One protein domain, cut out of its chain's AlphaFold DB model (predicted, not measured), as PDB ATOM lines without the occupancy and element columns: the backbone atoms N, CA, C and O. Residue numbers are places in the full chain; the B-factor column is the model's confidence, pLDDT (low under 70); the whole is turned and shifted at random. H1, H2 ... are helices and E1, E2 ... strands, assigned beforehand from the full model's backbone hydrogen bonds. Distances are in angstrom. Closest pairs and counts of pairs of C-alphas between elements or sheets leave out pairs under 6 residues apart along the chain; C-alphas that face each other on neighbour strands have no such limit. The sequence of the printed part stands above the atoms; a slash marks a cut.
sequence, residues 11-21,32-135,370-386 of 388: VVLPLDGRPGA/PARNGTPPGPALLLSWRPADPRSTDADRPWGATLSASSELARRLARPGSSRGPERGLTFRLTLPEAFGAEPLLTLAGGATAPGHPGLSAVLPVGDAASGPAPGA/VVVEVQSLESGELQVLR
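What this domain is: This is residues 11 to 21, 32 to 135 and 370 to 386 of the 388 residues of an uncharacterized protein of Pseudonocardia sp. EC080619-01 (UniProt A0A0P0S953). With little regular structure, this is one strongly twisted antiparallel sheet, E1 E2 E4 E5 E6 E3, which short helix H1 only grazes; helix H2 lies away from it. The 132 printed residues run E1 E2 E3 H1 E4 H2 E5 E6, class mixed, 48 in named elements. The whole is compact, radius of gyration of the C-alphas 15.5 A, spanning 43 by 39 by 25 A.

How they stand to each other: Edge strand E1, residues 11 to 14, neighbours E2, residues 42 to 49 (N 11 to O 45, 2.7 A). E4, residues 88 to 94, follows (N 46 to O 91, 2.9 A), then E5, residues 370 to 376 (N 90 to O 374, 2.7 A). E5 and E6, residues 382 to 385, form a hairpin (N 375 to O 383, 2.8 A). Edge strand E3, residues 60 to 65, neighbours E6 (N 61 to O 384, 2.8 A). H1, residues 70 to 75, comes closest to E6 at C-alphas 72 and 382, 7.0 A. H2, residues 101 to 106, is not on the sheet. In both helices every O i to N i+4 pair is within hydrogen-bond range.

Where its parts are: E1 begins at C-alpha 11 (-45.395, 44.449, -9.095); E6 ends at C-alpha 385 (-52.132, 54.237, 6.947). E2 measures 23.3 A.

The domain as a whole: Cuts leave gaps of 11.9 A between C-alphas 21 and 32, and 14.1 A between 135 and 370. The link H1 to E4 is long. In this model, 53 printed residues have pLDDT under 70, among them 108 to 133.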
ATOM      1  N   VAL A  11     -45.109  45.830  -8.701       75.25
ATOM      2  CA  VAL A  11     -45.395  44.449  -9.095       75.25
ATOM      3  C   VAL A  11     -46.882  44.298  -9.368       75.25
ATOM      4  O   VAL A  11     -47.720  44.780  -8.607       75.25
ATOM      5  N   VAL A  12     -47.209  43.557 -10.419       74.69
ATOM      6  CA  VAL A  12     -48.583  43.152 -10.718       74.69
ATOM      7  C   VAL A  12     -48.805  41.699 -10.290       74.69
ATOM      8  O   VAL A  12     -48.124  40.798 -10.778       74.69
ATOM      9  N   LEU A  13     -49.757  41.472  -9.380       78.31
ATOM     10  CA  LEU A  13     -50.081  40.165  -8.804       78.31
ATOM     11  C   LEU A  13     -51.437  39.661  -9.338       78.31
ATOM     12  O   LEU A  13     -52.451  40.324  -9.112       78.31
ATOM     13  N   PRO A  14     -51.498  38.501 -10.020       77.38
ATOM     14  CA  PRO A  14     -52.759  37.967 -10.531       77.38
ATOM     15  C   PRO A  14     -53.695  37.544  -9.390       77.38
ATOM     16  O   PRO A  14     -53.263  36.940  -8.402       77.38
ATOM     17  N   LEU A  15     -54.986  37.839  -9.559       80.69
ATOM     18  CA  LEU A  15     -56.039  37.545  -8.578       80.69
ATOM     19  C   LEU A  15     -56.865  36.294  -8.927       80.69
ATOM     20  O   LEU A  15     -57.609  35.794  -8.084       80.69
ATOM     21  N   ASP A  16     -56.709  35.771 -10.148       70.50
ATOM     22  CA  ASP A  16     -57.701  34.889 -10.787       70.50
ATOM     23  C   ASP A  16     -57.307  33.419 -10.830       70.50
ATOM     24  O   ASP A  16     -57.980  32.604 -11.462       70.50
ATOM     25  N   GLY A  17     -56.178  33.053 -10.240       56.12
ATOM     26  CA  GLY A  17     -55.723  31.677 -10.344       56.12
ATOM     27  C   GLY A  17     -54.931  31.355 -11.621       56.12
ATOM     28  O   GLY A  17     -54.460  30.234 -11.811       56.12
ATOM     29  N   ARG A  18     -54.815  32.299 -12.557       54.53
ATOM     30  CA  ARG A  18     -54.130  32.029 -13.820       54.53
ATOM     31  C   ARG A  18     -52.623  32.131 -13.597       54.53
ATOM     32  O   ARG A  18     -52.175  33.196 -13.163       54.53
ATOM     33  N   PRO A  19     -51.838  31.083 -13.915       45.09
ATOM     34  CA  PRO A  19     -50.391  31.200 -13.888       45.09
ATOM     35  C   PRO A  19     -50.018  32.367 -14.798       45.09
ATOM     36  O   PRO A  19     -50.382  32.385 -15.979       45.09
ATOM     37  N   GLY A  20     -49.346  33.376 -14.235       44.94
ATOM     38  CA  GLY A  20     -48.750  34.437 -15.035       44.94
ATOM     39  C   GLY A  20     -47.906  33.742 -16.088       44.94
ATOM     40  O   GLY A  20     -47.077  32.916 -15.716       44.94
ATOM     41  N   ALA A  21     -48.212  33.961 -17.369       40.00
ATOM     42  CA  ALA A  21     -47.650  33.174 -18.455       40.00
ATOM     43  C   ALA A  21     -46.123  33.134 -18.316       40.00
ATOM     44  O   ALA A  21     -45.435  34.095 -18.663       40.00
ATOM     45  N   PRO A  32     -37.958  38.282 -21.917       40.41
ATOM     46  CA  PRO A  32     -38.008  39.562 -21.223       40.41
ATOM     47  C   PRO A  32     -39.385  39.755 -20.579       40.41
ATOM     48  O   PRO A  32     -40.408  39.386 -21.166       40.41
ATOM     49  N   ALA A  33     -39.404  40.331 -19.371       45.44
ATOM     50  CA  ALA A  33     -40.631  40.713 -18.683       45.44
ATOM     51  C   ALA A  33     -41.528  41.494 -19.656       45.44
ATOM     52  O   ALA A  33     -41.123  42.526 -20.196       45.44
ATOM     53  N   ARG A  34     -42.728  40.975 -19.942       45.06
ATOM     54  CA  ARG A  34     -43.682  41.679 -20.800       45.06
ATOM     55  C   ARG A  34     -44.135  42.937 -20.063       45.06
ATOM     56  O   ARG A  34     -44.844  42.852 -19.065       45.06
ATOM     57  N   ASN A  35     -43.756  44.096 -20.592       40.59
ATOM     58  CA  ASN A  35     -44.412  45.359 -20.278       40.59
ATOM     59  C   ASN A  35     -45.829  45.294 -20.857       40.59
ATOM     60  O   ASN A  35     -46.015  45.419 -22.066       40.59
ATOM     61  N   GLY A  36     -46.821  45.029 -20.017       44.06
ATOM     62  CA  GLY A  36     -48.216  44.983 -20.437       44.06
ATOM     63  C   GLY A  36     -49.142  44.620 -19.288       44.06
ATOM     64  O   GLY A  36     -48.772  43.862 -18.396       44.06
ATOM     65  N   THR A  37     -50.349  45.172 -19.316       45.50
ATOM     66  CA  THR A  37     -51.439  44.835 -18.397       45.50
ATOM     67  C   THR A  37     -51.743  43.336 -18.515       45.50
ATOM     68  O   THR A  37     -51.897  42.844 -19.638       45.50
ATOM     69  N   PRO A  38     -51.800  42.570 -17.412       51.28
ATOM     70  CA  PRO A  38     -52.134  41.153 -17.488       51.28
ATOM     71  C   PRO A  38     -53.560  40.965 -18.037       51.28
ATOM     72  O   PRO A  38     -54.427  41.811 -17.809       51.28
ATOM     73  N   PRO A  39     -53.838  39.859 -18.747       52.78
ATOM     74  CA  PRO A  39     -55.187  39.522 -19.185       52.78
ATOM     75  C   PRO A  39     -56.019  39.005 -17.992       52.78
ATOM     76  O   PRO A  39     -56.197  37.797 -17.830       52.78
ATOM     77  N   GLY A  40     -56.494  39.917 -17.138       63.75
ATOM     78  CA  GLY A  40     -57.370  39.630 -15.990       63.75
ATOM     79  C   GLY A  40     -57.167  40.586 -14.802       63.75
ATOM     80  O   GLY A  40     -56.177  41.326 -14.792       63.75
ATOM     81  N   PRO A  41     -58.092  40.612 -13.818       73.94
ATOM     82  CA  PRO A  41     -57.923  41.377 -12.589       73.94
ATOM     83  C   PRO A  41     -56.585  41.095 -11.897       73.94
ATOM     84  O   PRO A  41     -56.170  39.951 -11.688       73.94
ATOM     85  N   ALA A  42     -55.899  42.169 -11.512       77.94
ATOM     86  CA  ALA A  42     -54.617  42.077 -10.839       77.94
ATOM     87  C   ALA A  42     -54.472  43.151  -9.763       77.94
ATOM     88  O   ALA A  42     -54.876  44.296  -9.957       77.94
ATOM     89  N   LEU A  43     -53.868  42.769  -8.643       83.31
ATOM     90  CA  LEU A  43     -53.454  43.682  -7.588       83.31
ATOM     91  C   LEU A  43     -52.147  44.354  -8.008       83.31
ATOM     92  O   LEU A  43     -51.169  43.674  -8.322       83.31
ATOM     93  N   LEU A  44     -52.122  45.683  -7.980       84.38
ATOM     94  CA  LEU A  44     -50.895  46.451  -8.132       84.38
ATOM     95  C   LEU A  44     -50.283  46.705  -6.751       84.38
ATOM     96  O   LEU A  44     -50.902  47.346  -5.903       84.38
ATOM     97  N   LEU A  45     -49.063  46.215  -6.544       86.00
ATOM     98  CA  LEU A  45     -48.255  46.448  -5.351       86.00
ATOM     99  C   LEU A  45     -47.071  47.345  -5.715       86.00
ATOM    100  O   LEU A  45     -46.164  46.910  -6.417       86.00
ATOM    101  N   SER A  46     -47.045  48.579  -5.230       83.94
ATOM    102  CA  SER A  46     -45.886  49.472  -5.349       83.94
ATOM    103  C   SER A  46     -45.288  49.779  -3.981       83.94
ATOM    104  O   SER A  46     -45.921  49.555  -2.950       83.94
ATOM    105  N   TRP A  47     -44.048  50.256  -3.949       85.88
ATOM    106  CA  TRP A  47     -43.388  50.673  -2.717       85.88
ATOM    107  C   TRP A  47     -42.572  51.938  -2.943       85.88
ATOM    108  O   TRP A  47     -42.140  52.239  -4.055       85.88
ATOM    109  N   ARG A  48     -42.368  52.682  -1.861       84.56
ATOM    110  CA  ARG A  48     -41.466  53.830  -1.797       84.56
ATOM    111  C   ARG A  48     -40.765  53.852  -0.443       84.56
ATOM    112  O   ARG A  48     -41.340  53.329   0.515       84.56
ATOM    113  N   PRO A  49     -39.577  54.467  -0.325       83.50
ATOM    114  CA  PRO A  49     -39.009  54.778   0.979       83.50
ATOM    115  C   PRO A  49     -40.049  55.506   1.834       83.50
ATOM    116  O   PRO A  49     -40.737  56.409   1.345       83.50
ATOM    117  N   ALA A  50     -40.209  55.072   3.082       77.75
ATOM    118  CA  ALA A  50     -41.029  55.790   4.040       77.75
ATOM    119  C   ALA A  50     -40.463  57.203   4.182       77.75
ATOM    120  O   ALA A  50     -39.251  57.366   4.284       77.75
ATOM    121  N   ASP A  51     -41.324  58.218   4.142       71.00
ATOM    122  CA  ASP A  51     -40.881  59.596   4.312       71.00
ATOM    123  C   ASP A  51     -40.670  59.861   5.812       71.00
ATOM    124  O   ASP A  51     -41.658  59.983   6.542       71.00
ATOM    125  N   PRO A  52     -39.419  59.960   6.303       59.47
ATOM    126  CA  PRO A  52     -39.154  60.187   7.720       59.47
ATOM    127  C   PRO A  52     -39.572  61.595   8.173       59.47
ATOM    128  O   PRO A  52     -39.531  61.887   9.365       59.47
ATOM    129  N   ARG A  53     -39.942  62.486   7.237       51.94
ATOM    130  CA  ARG A  53     -40.397  63.858   7.507       51.94
ATOM    131  C   ARG A  53     -41.912  64.016   7.433       51.94
ATOM    132  O   ARG A  53     -42.404  65.120   7.654       51.94
ATOM    133  N   SER A  54     -42.653  62.947   7.143       58.31
ATOM    134  CA  SER A  54     -44.109  62.942   7.268       58.31
ATOM    135  C   SER A  54     -44.470  63.067   8.752       58.31
ATOM    136  O   SER A  54     -44.502  62.088   9.488       58.31
ATOM    137  N   THR A  55     -44.713  64.296   9.210       52.72
ATOM    138  CA  THR A  55     -45.174  64.621  10.573       52.72
ATOM    139  C   THR A  55     -46.683  64.448  10.735       52.72
ATOM    140  O   THR A  55     -47.278  65.039  11.634       52.72
ATOM    141  N   ASP A  56     -47.324  63.702   9.837       65.06
ATOM    142  CA  ASP A  56     -48.775  63.571   9.808       65.06
ATOM    143  C   ASP A  56     -49.207  62.537  10.853       65.06
ATOM    144  O   ASP A  56     -49.397  61.354  10.564       65.06
ATOM    145  N   ALA A  57     -49.256  62.990  12.108       65.88
ATOM    146  CA  ALA A  57     -49.542  62.172  13.284       65.88
ATOM    147  C   ALA A  57     -50.910  61.468  13.211       65.88
ATOM    148  O   ALA A  57     -51.112  60.472  13.902       65.88
ATOM    149  N   ASP A  58     -51.805  61.939  12.339       76.31
ATOM    150  CA  ASP A  58     -53.154  61.401  12.158       76.31
ATOM    151  C   ASP A  58     -53.240  60.319  11.070       76.31
ATOM    152  O   ASP A  58     -54.274  59.660  10.910       76.31
ATOM    153  N   ARG A  59     -52.154  60.102  10.316       84.25
ATOM    154  CA  ARG A  59     -52.108  59.126   9.224       84.25
ATOM    155  C   ARG A  59     -52.063  57.665   9.690       84.25
ATOM    156  O   ARG A  59     -52.666  56.841   9.005       84.25
ATOM    157  N   PRO A  60     -51.401  57.280  10.799       88.56
ATOM    158  CA  PRO A  60     -51.492  55.922  11.327       88.56
ATOM    159  C   PRO A  60     -52.943  55.503  11.613       88.56
ATOM    160  O   PRO A  60     -53.724  56.225  12.236       88.56
ATOM    161  N   TRP A  61     -53.319  54.315  11.147       88.69
ATOM    162  CA  TRP A  61     -54.622  53.708  11.395       88.69
ATOM    163  C   TRP A  61     -54.481  52.374  12.125       88.69
ATOM    164  O   TRP A  61     -53.743  51.494  11.685       88.69
ATOM    165  N   GLY A  62     -55.249  52.216  13.205       86.56
ATOM    166  CA  GLY A  62     -55.263  50.993  14.005       86.56
ATOM    167  C   GLY A  62     -53.974  50.766  14.797       86.56
ATOM    168  O   GLY A  62     -53.079  51.613  14.829       86.56
ATOM    169  N   ALA A  63     -53.912  49.616  15.465       89.12
ATOM    170  CA  ALA A  63     -52.708  49.165  16.150       89.12
ATOM    171  C   ALA A  63     -51.640  48.713  15.145       89.12
ATOM    172  O   ALA A  63     -51.955  48.278  14.033       89.12
ATOM    173  N   THR A  64     -50.380  48.788  15.559       92.81
ATOM    174  CA  THR A  64     -49.270  48.216  14.801       92.81
ATOM    175  C   THR A  64     -49.426  46.698  14.725       92.81
ATOM    176  O   THR A  64     -49.688  46.050  15.737       92.81
ATOM    177  N   LEU A  65     -49.246  46.139  13.532       93.56
ATOM    178  CA  LEU A  65     -49.272  44.701  13.300       93.56
ATOM    179  C   LEU A  65     -47.883  44.102  13.497       93.56
ATOM    180  O   LEU A  65     -46.871  44.696  13.107       93.56
ATOM    181  N   SER A  66     -47.832  42.885  14.026       93.00
ATOM    182  CA  SER A  66     -46.577  42.185  14.268       93.00
ATOM    183  C   SER A  66     -45.777  41.977  12.973       93.00
ATOM    184  O   SER A  66     -46.328  41.803  11.879       93.00
ATOM    185  N   ALA A  67     -44.446  41.919  13.088       88.56
ATOM    186  CA  ALA A  67     -43.562  41.583  11.965       88.56
ATOM    187  C   ALA A  67     -43.837  40.179  11.385       88.56
ATOM    188  O   ALA A  67     -43.459  39.869  10.254       88.56
ATOM    189  N   SER A  68     -44.493  39.324  12.174       88.88
ATOM    190  CA  SER A  68     -44.943  37.986  11.804       88.88
ATOM    191  C   SER A  68     -46.381  37.929  11.296       88.88
ATOM    192  O   SER A  68     -46.817  36.829  10.966       88.88
ATOM    193  N   SER A  69     -47.109  39.049  11.242       91.94
ATOM    194  CA  SER A  69     -48.521  39.096  10.841       91.94
ATOM    195  C   SER A  69     -48.757  38.463   9.469       91.94
ATOM    196  O   SER A  69     -47.863  38.434   8.619       91.94
ATOM    197  N   GLU A  70     -49.965  37.967   9.206       91.38
ATOM    198  CA  GLU A  70     -50.326  37.436   7.888       91.38
ATOM    199  C   GLU A  70     -50.117  38.487   6.796       91.38
ATOM    200  O   GLU A  70     -49.569  38.172   5.737       91.38
ATOM    201  N   LEU A  71     -50.451  39.751   7.070       91.50
ATOM    202  CA  LEU A  71     -50.161  40.844   6.146       91.50
ATOM    203  C   LEU A  71     -48.651  40.977   5.869       91.50
ATOM    204  O   LEU A  71     -48.251  41.070   4.706       91.50
ATOM    205  N   ALA A  72     -47.801  40.917   6.901       89.00
ATOM    206  CA  ALA A  72     -46.346  40.949   6.740       89.00
ATOM    207  C   ALA A  72     -45.815  39.745   5.958       89.00
ATOM    208  O   ALA A  72     -44.998  39.917   5.051       89.00
ATOM    209  N   ARG A  73     -46.321  38.537   6.231       87.44
ATOM    210  CA  ARG A  73     -45.962  37.319   5.486       87.44
ATOM    211  C   ARG A  73     -46.312  37.430   4.004       87.44
ATOM    212  O   ARG A  73     -45.537  36.980   3.167       87.44
ATOM    213  N   ARG A  74     -47.449  38.048   3.671       86.38
ATOM    214  CA  ARG A  74     -47.915  38.237   2.284       86.38
ATOM    215  C   ARG A  74     -47.186  39.363   1.548       86.38
ATOM    216  O   ARG A  74     -47.096  39.312   0.325       86.38
ATOM    217  N   LEU A  75     -46.675  40.361   2.270       85.62
ATOM    218  CA  LEU A  75     -45.831  41.429   1.720       85.62
ATOM    219  C   LEU A  75     -44.353  41.022   1.606       85.62
ATOM    220  O   LEU A  75     -43.598  41.640   0.853       85.62
ATOM    221  N   ALA A  76     -43.923  39.995   2.345       79.19
ATOM    222  CA  ALA A  76     -42.558  39.494   2.299       79.19
ATOM    223  C   ALA A  76     -42.196  38.952   0.905       79.19
ATOM    224  O   ALA A  76     -42.996  38.327   0.206       79.19
ATOM    225  N   ARG A  77     -40.942  39.172   0.497       66.50
ATOM    226  CA  ARG A  77     -40.437  38.695  -0.796       66.50
ATOM    227  C   ARG A  77     -40.328  37.160  -0.801       66.50
ATOM    228  O   ARG A  77     -39.865  36.601   0.194       66.50
ATOM    229  N   PRO A  78     -40.633  36.470  -1.918       51.62
ATOM    230  CA  PRO A  78     -40.354  35.042  -2.055       51.62
ATOM    231  C   PRO A  78     -38.867  34.762  -1.789       51.62
ATOM    232  O   PRO A  78     -38.001  35.348  -2.441       51.62
ATOM    233  N   GLY A  79     -38.575  33.902  -0.810       46.88
ATOM    234  CA  GLY A  79     -37.210  33.577  -0.372       46.88
ATOM    235  C   GLY A  79     -36.633  34.472   0.736       46.88
ATOM    236  O   GLY A  79     -35.543  34.186   1.227       46.88
ATOM    237  N   SER A  80     -37.345  35.518   1.175       51.41
ATOM    238  CA  SER A  80     -36.992  36.279   2.382       51.41
ATOM    239  C   SER A  80     -37.488  35.542   3.624       51.41
ATOM    240  O   SER A  80     -38.690  35.413   3.841       51.41
ATOM    241  N   SER A  81     -36.569  35.099   4.482       54.09
ATOM    242  CA  SER A  81     -36.902  34.546   5.803       54.09
ATOM    243  C   SER A  81     -37.153  35.619   6.873       54.09
ATOM    244  O   SER A  81     -37.462  35.279   8.011       54.09
ATOM    245  N   ARG A  82     -36.998  36.912   6.537       58.47
ATOM    246  CA  ARG A  82     -36.973  38.031   7.501       58.47
ATOM    247  C   ARG A  82     -38.168  38.990   7.415       58.47
ATOM    248  O   ARG A  82     -38.132  40.032   8.061       58.47
ATOM    249  N   GLY A  83     -39.216  38.644   6.665       65.19
ATOM    250  CA  GLY A  83     -40.405  39.493   6.511       65.19
ATOM    251  C   GLY A  83     -40.263  40.562   5.412       65.19
ATOM    252  O   GLY A  83     -39.384  40.430   4.545       65.19
ATOM    253  N   PRO A  84     -41.154  41.575   5.390       74.06
ATOM    254  CA  PRO A  84     -41.108  42.672   4.427       74.06
ATOM    255  C   PRO A  84     -39.895  43.580   4.673       74.06
ATOM    256  O   PRO A  84     -39.369  43.670   5.781       74.06
ATOM    257  N   GLU A  85     -39.432  44.261   3.624       80.94
ATOM    258  CA  GLU A  85     -38.329  45.222   3.744       80.94
ATOM    259  C   GLU A  85     -38.718  46.382   4.674       80.94
ATOM    260  O   GLU A  85     -39.846  46.881   4.636       80.94
ATOM    261  N   ARG A  86     -37.788  46.770   5.550       86.50
ATOM    262  CA  ARG A  86     -37.978  47.809   6.574       86.50
ATOM    263  C   ARG A  86     -37.851  49.203   5.977       86.50
ATOM    264  O   ARG A  86     -37.146  49.384   4.986       86.50
ATOM    265  N   GLY A  87     -38.536  50.172   6.579       84.94
ATOM    266  CA  GLY A  87     -38.463  51.571   6.159       84.94
ATOM    267  C   GLY A  87     -39.138  51.846   4.812       84.94
ATOM    268  O   GLY A  87     -38.846  52.853   4.170       84.94
ATOM    269  N   LEU A  88     -40.038  50.967   4.360       86.88
ATOM    270  CA  LEU A  88     -40.802  51.135   3.121       86.88
ATOM    271  C   LEU A  88     -42.273  51.419   3.406       86.88
ATOM    272  O   LEU A  88     -42.860  50.883   4.339       86.88
ATOM    273  N   THR A  89     -42.894  52.225   2.554       88.69
ATOM    274  CA  THR A  89     -44.350  52.322   2.437       88.69
ATOM    275  C   THR A  89     -44.796  51.544   1.210       88.69
ATOM    276  O   THR A  89     -44.475  51.924   0.084       88.69
ATOM    277  N   PHE A  90     -45.541  50.470   1.434       88.38
ATOM    278  CA  PHE A  90     -46.218  49.680   0.416       88.38
ATOM    279  C   PHE A  90     -47.569  50.306   0.083       88.38
ATOM    280  O   PHE A  90     -48.287  50.766   0.968       88.38
ATOM    281  N   ARG A  91     -47.936  50.285  -1.194       89.06
ATOM    282  CA  ARG A  91     -49.235  50.714  -1.697       89.06
ATOM    283  C   ARG A  91     -49.867  49.584  -2.494       89.06
ATOM    284  O   ARG A  91     -49.301  49.102  -3.472       89.06
ATOM    285  N   LEU A  92     -51.054  49.188  -2.066       89.06
ATOM    286  CA  LEU A  92     -51.864  48.110  -2.618       89.06
ATOM    287  C   LEU A  92     -53.039  48.747  -3.354       89.06
ATOM    288  O   LEU A  92     -53.813  49.476  -2.741       89.06
ATOM    289  N   THR A  93     -53.161  48.513  -4.657       87.00
ATOM    290  CA  THR A  93     -54.249  49.060  -5.478       87.00
ATOM    291  C   THR A  93     -55.005  47.933  -6.167       87.00
ATOM    292  O   THR A  93     -54.421  47.186  -6.956       87.00
ATOM    293  N   LEU A  94     -56.301  47.819  -5.879       85.75
ATOM    294  CA  LEU A  94     -57.195  46.886  -6.559       85.75
ATOM    295  C   LEU A  94     -57.980  47.603  -7.668       85.75
ATOM    296  O   LEU A  94     -58.363  48.764  -7.494       85.75
ATOM    297  N   PRO A  95     -58.248  46.911  -8.789       78.38
ATOM    298  CA  PRO A  95     -58.963  47.483  -9.926       78.38
ATOM    299  C   PRO A  95     -60.472  47.627  -9.675       78.38
ATOM    300  O   PRO A  95     -61.117  48.431 -10.337       78.38
ATOM    301  N   GLU A  96     -61.019  46.846  -8.743       84.12
ATOM    302  CA  GLU A  96     -62.416  46.858  -8.309       84.12
ATOM    303  C   GLU A  96     -62.513  46.354  -6.856       84.12
ATOM    304  O   GLU A  96     -61.495  45.992  -6.254       84.12
ATOM    305  N   ALA A  97     -63.721  46.316  -6.286       86.69
ATOM    306  CA  ALA A  97     -63.958  45.867  -4.913       86.69
ATOM    307  C   ALA A  97     -64.543  44.446  -4.820       86.69
ATOM    308  O   ALA A  97     -64.850  43.981  -3.725       86.69
ATOM    309  N   PHE A  98     -64.662  43.735  -5.947       89.44
ATOM    310  CA  PHE A  98     -64.999  42.308  -6.015       89.44
ATOM    311  C   PHE A  98     -66.283  41.927  -5.250       89.44
ATOM    312  O   PHE A  98     -66.335  40.890  -4.588       89.44
ATOM    313  N   GLY A  99     -67.327  42.750  -5.351       89.50
ATOM    314  CA  GLY A  99     -68.618  42.572  -4.674       89.50
ATOM    315  C   GLY A  99     -68.778  43.393  -3.389       89.50
ATOM    316  O   GLY A  99     -69.883  43.454  -2.849       89.50
ATOM    317  N   ALA A 100     -67.711  44.027  -2.889       91.50
ATOM    318  CA  ALA A 100     -67.751  44.915  -1.725       91.50
ATOM    319  C   ALA A 100     -68.039  46.389  -2.078       91.50
ATOM    320  O   ALA A 100     -68.098  47.230  -1.178       91.50
ATOM    321  N   GLU A 101     -68.269  46.710  -3.358       91.50
ATOM    322  CA  GLU A 101     -68.675  48.040  -3.836       91.50
ATOM    323  C   GLU A 101     -69.842  48.613  -3.015       91.50
ATOM    324  O   GLU A 101     -69.792  49.800  -2.657       91.50
ATOM    325  N   PRO A 102     -70.864  47.809  -2.634       90.12
ATOM    326  CA  PRO A 102     -71.949  48.333  -1.832       90.12
ATOM    327  C   PRO A 102     -71.491  48.808  -0.438       90.12
ATOM    328  O   PRO A 102     -71.864  49.883   0.030       90.12
ATOM    329  N   LEU A 103     -70.616  48.059   0.235       90.44
ATOM    330  CA  LEU A 103     -70.090  48.482   1.535       90.44
ATOM    331  C   LEU A 103     -69.244  49.757   1.406       90.44
ATOM    332  O   LEU A 103     -69.407  50.673   2.205       90.44
ATOM    333  N   LEU A 104     -68.392  49.858   0.384       89.00
ATOM    334  CA  LEU A 104     -67.561  51.050   0.164       89.00
ATOM    335  C   LEU A 104     -68.388  52.298  -0.160       89.00
ATOM    336  O   LEU A 104     -68.021  53.404   0.237       89.00
ATOM    337  N   THR A 105     -69.530  52.123  -0.822       86.00
ATOM    338  CA  THR A 105     -70.484  53.210  -1.078       86.00
ATOM    339  C   THR A 105     -71.211  53.633   0.205       86.00
ATOM    340  O   THR A 105     -71.383  54.826   0.443       86.00
ATOM    341  N   LEU A 106     -71.595  52.686   1.077       81.94
ATOM    342  CA  LEU A 106     -72.128  53.003   2.417       81.94
ATOM    343  C   LEU A 106     -71.122  53.774   3.271       81.94
ATOM    344  O   LEU A 106     -71.491  54.671   4.029       81.94
ATOM    345  N   ALA A 107     -69.865  53.370   3.152       74.69
ATOM    346  CA  ALA A 107     -68.740  53.827   3.937       74.69
ATOM    347  C   ALA A 107     -68.045  55.067   3.356       74.69
ATOM    348  O   ALA A 107     -67.057  55.512   3.930       74.69
ATOM    349  N   GLY A 108     -68.524  55.633   2.242       62.00
ATOM    350  CA  GLY A 108     -67.983  56.874   1.685       62.00
ATOM    351  C   GLY A 108     -66.500  56.793   1.320       62.00
ATOM    352  O   GLY A 108     -65.721  57.627   1.772       62.00
ATOM    353  N   GLY A 109     -66.111  55.763   0.560       54.59
ATOM    354  CA  GLY A 109     -64.708  55.443   0.292       54.59
ATOM    355  C   GLY A 109     -63.864  56.648  -0.141       54.59
ATOM    356  O   GLY A 109     -64.158  57.300  -1.142       54.59
ATOM    357  N   ALA A 110     -62.795  56.913   0.613       46.59
ATOM    358  CA  ALA A 110     -61.876  58.006   0.338       46.59
ATOM    359  C   ALA A 110     -61.108  57.780  -0.975       46.59
ATOM    360  O   ALA A 110     -60.612  56.689  -1.270       46.59
ATOM    361  N   THR A 111     -60.994  58.844  -1.762       46.78
ATOM    362  CA  THR A 111     -60.202  58.904  -2.989       46.78
ATOM    363  C   THR A 111     -58.731  59.113  -2.670       46.78
ATOM    364  O   THR A 111     -58.327  60.242  -2.425       46.78
ATOM    365  N   ALA A 112     -57.906  58.072  -2.772       47.88
ATOM    366  CA  ALA A 112     -56.468  58.294  -2.892       47.88
ATOM    367  C   ALA A 112     -56.140  58.717  -4.341       47.88
ATOM    368  O   ALA A 112     -56.567  58.032  -5.279       47.88
ATOM    369  N   PRO A 113     -55.360  59.787  -4.578       45.19
ATOM    370  CA  PRO A 113     -54.937  60.158  -5.925       45.19
ATOM    371  C   PRO A 113     -54.096  59.038  -6.547       45.19
ATOM    372  O   PRO A 113     -53.132  58.547  -5.943       45.19
ATOM    373  N   GLY A 114     -54.466  58.608  -7.756       45.09
ATOM    374  CA  GLY A 114     -53.734  57.597  -8.517       45.09
ATOM    375  C   GLY A 114     -52.340  58.104  -8.884       45.09
ATOM    376  O   GLY A 114     -52.210  59.115  -9.565       45.09
ATOM    377  N   HIS A 115     -51.294  57.412  -8.433       43.38
ATOM    378  CA  HIS A 115     -49.929  57.676  -8.889       43.38
ATOM    379  C   HIS A 115     -49.625  56.797 -10.111       43.38
ATOM    380  O   HIS A 115     -49.697  55.570  -9.994       43.38
ATOM    381  N   PRO A 116     -49.265  57.374 -11.272       40.69
ATOM    382  CA  PRO A 116     -48.879  56.605 -12.446       40.69
ATOM    383  C   PRO A 116     -47.425  56.143 -12.291       40.69
ATOM    384  O   PRO A 116     -46.491  56.795 -12.750       40.69
ATOM    385  N   GLY A 117     -47.216  55.026 -11.596       46.12
ATOM    386  CA  GLY A 117     -45.922  54.344 -11.555       46.12
ATOM    387  C   GLY A 117     -45.802  53.322 -12.685       46.12
ATOM    388  O   GLY A 117     -46.731  52.546 -12.927       46.12
ATOM    389  N   LEU A 118     -44.652  53.281 -13.365       47.38
ATOM    390  CA  LEU A 118     -44.324  52.191 -14.289       47.38
ATOM    391  C   LEU A 118     -44.379  50.862 -13.519       47.38
ATOM    392  O   LEU A 118     -43.702  50.695 -12.510       47.38
ATOM    393  N   SER A 119     -45.214  49.931 -13.976       52.38
ATOM    394  CA  SER A 119     -45.464  48.657 -13.294       52.38
ATOM    395  C   SER A 119     -44.927  47.507 -14.134       52.38
ATOM    396  O   SER A 119     -45.162  47.459 -15.341       52.38
ATOM    397  N   ALA A 120     -44.208  46.581 -13.506       48.59
ATOM    398  CA  ALA A 120     -43.694  45.386 -14.156       48.59
ATOM    399  C   ALA A 120     -44.539  44.172 -13.756       48.59
ATOM    400  O   ALA A 120     -44.801  43.925 -12.575       48.59
ATOM    401  N   VAL A 121     -44.942  43.371 -14.743       50.56
ATOM    402  CA  VAL A 121     -45.462  42.029 -14.474       50.56
ATOM    403  C   VAL A 121     -44.262  41.154 -14.149       50.56
ATOM    404  O   VAL A 121     -43.501  40.765 -15.036       50.56
ATOM    405  N   LEU A 122     -44.055  40.885 -12.864       48.16
ATOM    406  CA  LEU A 122     -42.992  39.998 -12.422       48.16
ATOM    407  C   LEU A 122     -43.550  38.580 -12.291       48.16
ATOM    408  O   LEU A 122     -44.625  38.404 -11.717       48.16
ATOM    409  N   PRO A 123     -42.847  37.555 -12.806       42.66
ATOM    410  CA  PRO A 123     -43.221  36.175 -12.551       42.66
ATOM    411  C   PRO A 123     -43.070  35.918 -11.048       42.66
ATOM    412  O   PRO A 123     -41.957  35.838 -10.519       42.66
ATOM    413  N   VAL A 124     -44.200  35.856 -10.347       45.41
ATOM    414  CA  VAL A 124     -44.260  35.397  -8.959       45.41
ATOM    415  C   VAL A 124     -44.053  33.882  -9.009       45.41
ATOM    416  O   VAL A 124     -44.818  33.177  -9.660       45.41
ATOM    417  N   GLY A 125     -42.925  33.429  -8.459       39.00
ATOM    418  CA  GLY A 125     -42.325  32.120  -8.734       39.00
ATOM    419  C   GLY A 125     -42.933  30.927  -7.992       39.00
ATOM    420  O   GLY A 125     -43.820  31.086  -7.165       39.00
ATOM    421  N   ASP A 126     -42.362  29.761  -8.308       39.91
ATOM    422  CA  ASP A 126     -42.564  28.390  -7.812       39.91
ATOM    423  C   ASP A 126     -43.940  27.725  -7.967       39.91
ATOM    424  O   ASP A 126     -44.989  28.256  -7.614       39.91
ATOM    425  N   ALA A 127     -43.906  26.471  -8.441       39.06
ATOM    426  CA  ALA A 127     -45.065  25.596  -8.645       39.06
ATOM    427  C   ALA A 127     -45.879  25.322  -7.360       39.06
ATOM    428  O   ALA A 127     -46.983  24.787  -7.437       39.06
ATOM    429  N   ALA A 128     -45.351  25.696  -6.190       41.00
ATOM    430  CA  ALA A 128     -46.000  25.567  -4.889       41.00
ATOM    431  C   ALA A 128     -46.891  26.768  -4.504       41.00
ATOM    432  O   ALA A 128     -47.697  26.645  -3.585       41.00
ATOM    433  N   SER A 129     -46.796  27.908  -5.199       45.09
ATOM    434  CA  SER A 129     -47.479  29.170  -4.844       45.09
ATOM    435  C   SER A 129     -48.992  29.181  -5.085       45.09
ATOM    436  O   SER A 129     -49.658  30.186  -4.836       45.09
ATOM    437  N   GLY A 130     -49.548  28.068  -5.561       51.41
ATOM    438  CA  GLY A 130     -50.946  27.973  -5.944       51.41
ATOM    439  C   GLY A 130     -51.296  28.892  -7.125       51.41
ATOM    440  O   GLY A 130     -50.488  29.693  -7.597       51.41
ATOM    441  N   PRO A 131     -52.517  28.766  -7.651       55.28
ATOM    442  CA  PRO A 131     -52.916  29.464  -8.864       55.28
ATOM    443  C   PRO A 131     -53.014  31.004  -8.677       55.28
ATOM    444  O   PRO A 131     -52.852  31.742  -9.649       55.28
ATOM    445  N   ALA A 132     -53.280  31.527  -7.466       60.59
ATOM    446  CA  ALA A 132     -53.674  32.932  -7.230       60.59
ATOM    447  C   ALA A 132     -52.839  33.651  -6.139       60.59
ATOM    448  O   ALA A 132     -53.370  33.989  -5.077       60.59
ATOM    449  N   PRO A 133     -51.545  33.940  -6.368       68.31
ATOM    450  CA  PRO A 133     -50.655  34.472  -5.330       68.31
ATOM    451  C   PRO A 133     -51.086  35.841  -4.770       68.31
ATOM    452  O   PRO A 133     -50.781  36.154  -3.621       68.31
ATOM    453  N   GLY A 134     -51.815  36.654  -5.547       79.88
ATOM    454  CA  GLY A 134     -52.309  37.961  -5.111       79.88
ATOM    455  C   GLY A 134     -53.641  37.934  -4.359       79.88
ATOM    456  O   GLY A 134     -53.988  38.938  -3.742       79.88
ATOM    457  N   ALA A 135     -54.398  36.830  -4.396       86.38
ATOM    458  CA  ALA A 135     -55.782  36.812  -3.913       86.38
ATOM    459  C   ALA A 135     -55.887  37.064  -2.402       86.38
ATOM    460  O   ALA A 135     -56.678  37.903  -1.981       86.38
ATOM    461  N   VAL A 370     -59.908  50.753  -4.897       84.94
ATOM    462  CA  VAL A 370     -59.512  50.410  -3.529       84.94
ATOM    463  C   VAL A 370     -58.007  50.582  -3.408       84.94
ATOM    464  O   VAL A 370     -57.244  49.934  -4.126       84.94
ATOM    465  N   VAL A 371     -57.587  51.466  -2.505       86.88
ATOM    466  CA  VAL A 371     -56.177  51.765  -2.245       86.88
ATOM    467  C   VAL A 371     -55.909  51.634  -0.752       86.88
ATOM    468  O   VAL A 371     -56.623  52.223   0.055       86.88
ATOM    469  N   VAL A 372     -54.863  50.890  -0.398       90.50
ATOM    470  CA  VAL A 372     -54.361  50.777   0.976       90.50
ATOM    471  C   VAL A 372     -52.874  51.064   0.988       90.50
ATOM    472  O   VAL A 372     -52.133  50.567   0.140       90.50
ATOM    473  N   GLU A 373     -52.433  51.847   1.966       91.25
ATOM    474  CA  GLU A 373     -51.018  52.087   2.216       91.25
ATOM    475  C   GLU A 373     -50.613  51.472   3.559       91.25
ATOM    476  O   GLU A 373     -51.330  51.572   4.554       91.25
ATOM    477  N   VAL A 374     -49.467  50.793   3.564       91.69
ATOM    478  CA  VAL A 374     -48.929  50.074   4.722       91.69
ATOM    479  C   VAL A 374     -47.453  50.405   4.844       91.69
ATOM    480  O   VAL A 374     -46.681  50.180   3.917       91.69
ATOM    481  N   GLN A 375     -47.049  50.939   5.984       91.69
ATOM    482  CA  GLN A 375     -45.663  51.253   6.289       91.69
ATOM    483  C   GLN A 375     -45.021  50.115   7.078       91.69
ATOM    484  O   GLN A 375     -45.564  49.665   8.078       91.69
ATOM    485  N   SER A 376     -43.846  49.679   6.649       91.00
ATOM    486  CA  SER A 376     -42.966  48.796   7.406       91.00
ATOM    487  C   SER A 376     -42.012  49.641   8.241       91.00
ATOM    488  O   SER A 376     -41.244  50.444   7.703       91.00
ATOM    489  N   LEU A 377     -42.100  49.496   9.561       90.31
ATOM    490  CA  LEU A 377     -41.292  50.232  10.527       90.31
ATOM    491  C   LEU A 377     -39.871  49.655  10.612       90.31
ATOM    492  O   LEU A 377     -39.599  48.532  10.187       90.31
ATOM    493  N   GLU A 378     -38.952  50.399  11.227       87.31
ATOM    494  CA  GLU A 378     -37.580  49.926  11.486       87.31
ATOM    495  C   GLU A 378     -37.536  48.699  12.417       87.31
ATOM    496  O   GLU A 378     -36.618  47.875  12.339       87.31
ATOM    497  N   SER A 379     -38.559  48.529  13.267       85.81
ATOM    498  CA  SER A 379     -38.765  47.320  14.075       85.81
ATOM    499  C   SER A 379     -39.101  46.089  13.219       85.81
ATOM    500  O   SER A 379     -38.852  44.958  13.639       85.81
ATOM    501  N   GLY A 380     -39.598  46.290  11.993       83.94
ATOM    502  CA  GLY A 380     -40.164  45.261  11.115       83.94
ATOM    503  C   GLY A 380     -41.672  45.062  11.280       83.94
ATOM    504  O   GLY A 380     -42.259  44.281  10.537       83.94
ATOM    505  N   GLU A 381     -42.294  45.747  12.236       91.62
ATOM    506  CA  GLU A 381     -43.749  45.785  12.394       91.62
ATOM    507  C   GLU A 381     -44.404  46.602  11.274       91.62
ATOM    508  O   GLU A 381     -43.751  47.426  10.625       91.62
ATOM    509  N   LEU A 382     -45.699  46.385  11.048       92.56
ATOM    510  CA  LEU A 382     -46.453  47.093  10.018       92.56
ATOM    511  C   LEU A 382     -47.444  48.086  10.617       92.56
ATOM    512  O   LEU A 382     -48.235  47.744  11.486       92.56
ATOM    513  N   GLN A 383     -47.469  49.295  10.073       93.56
ATOM    514  CA  GLN A 383     -48.462  50.315  10.370       93.56
ATOM    515  C   GLN A 383     -49.341  50.541   9.140       93.56
ATOM    516  O   GLN A 383     -48.863  50.971   8.091       93.56
ATOM    517  N   VAL A 384     -50.640  50.280   9.260       92.69
ATOM    518  CA  VAL A 384     -51.609  50.667   8.226       92.69
ATOM    519  C   VAL A 384     -51.812  52.180   8.270       92.69
ATOM    520  O   VAL A 384     -51.781  52.784   9.345       92.69
ATOM    521  N   LEU A 385     -52.007  52.795   7.105       90.44
ATOM    522  CA  LEU A 385     -52.132  54.237   6.947       90.44
ATOM    523  C   LEU A 385     -53.513  54.618   6.405       90.44
ATOM    524  O   LEU A 385     -54.060  53.949   5.525       90.44
ATOM    525  N   ARG A 386     -54.063  55.725   6.909       85.88
ATOM    526  CA  ARG A 386     -55.268  56.352   6.370       85.88
ATOM    527  C   ARG A 386     -54.991  56.908   4.965       85.88
ATOM    528  O   ARG A 386     -53.878  57.376   4.703       85.88
TER     529      ARG A 386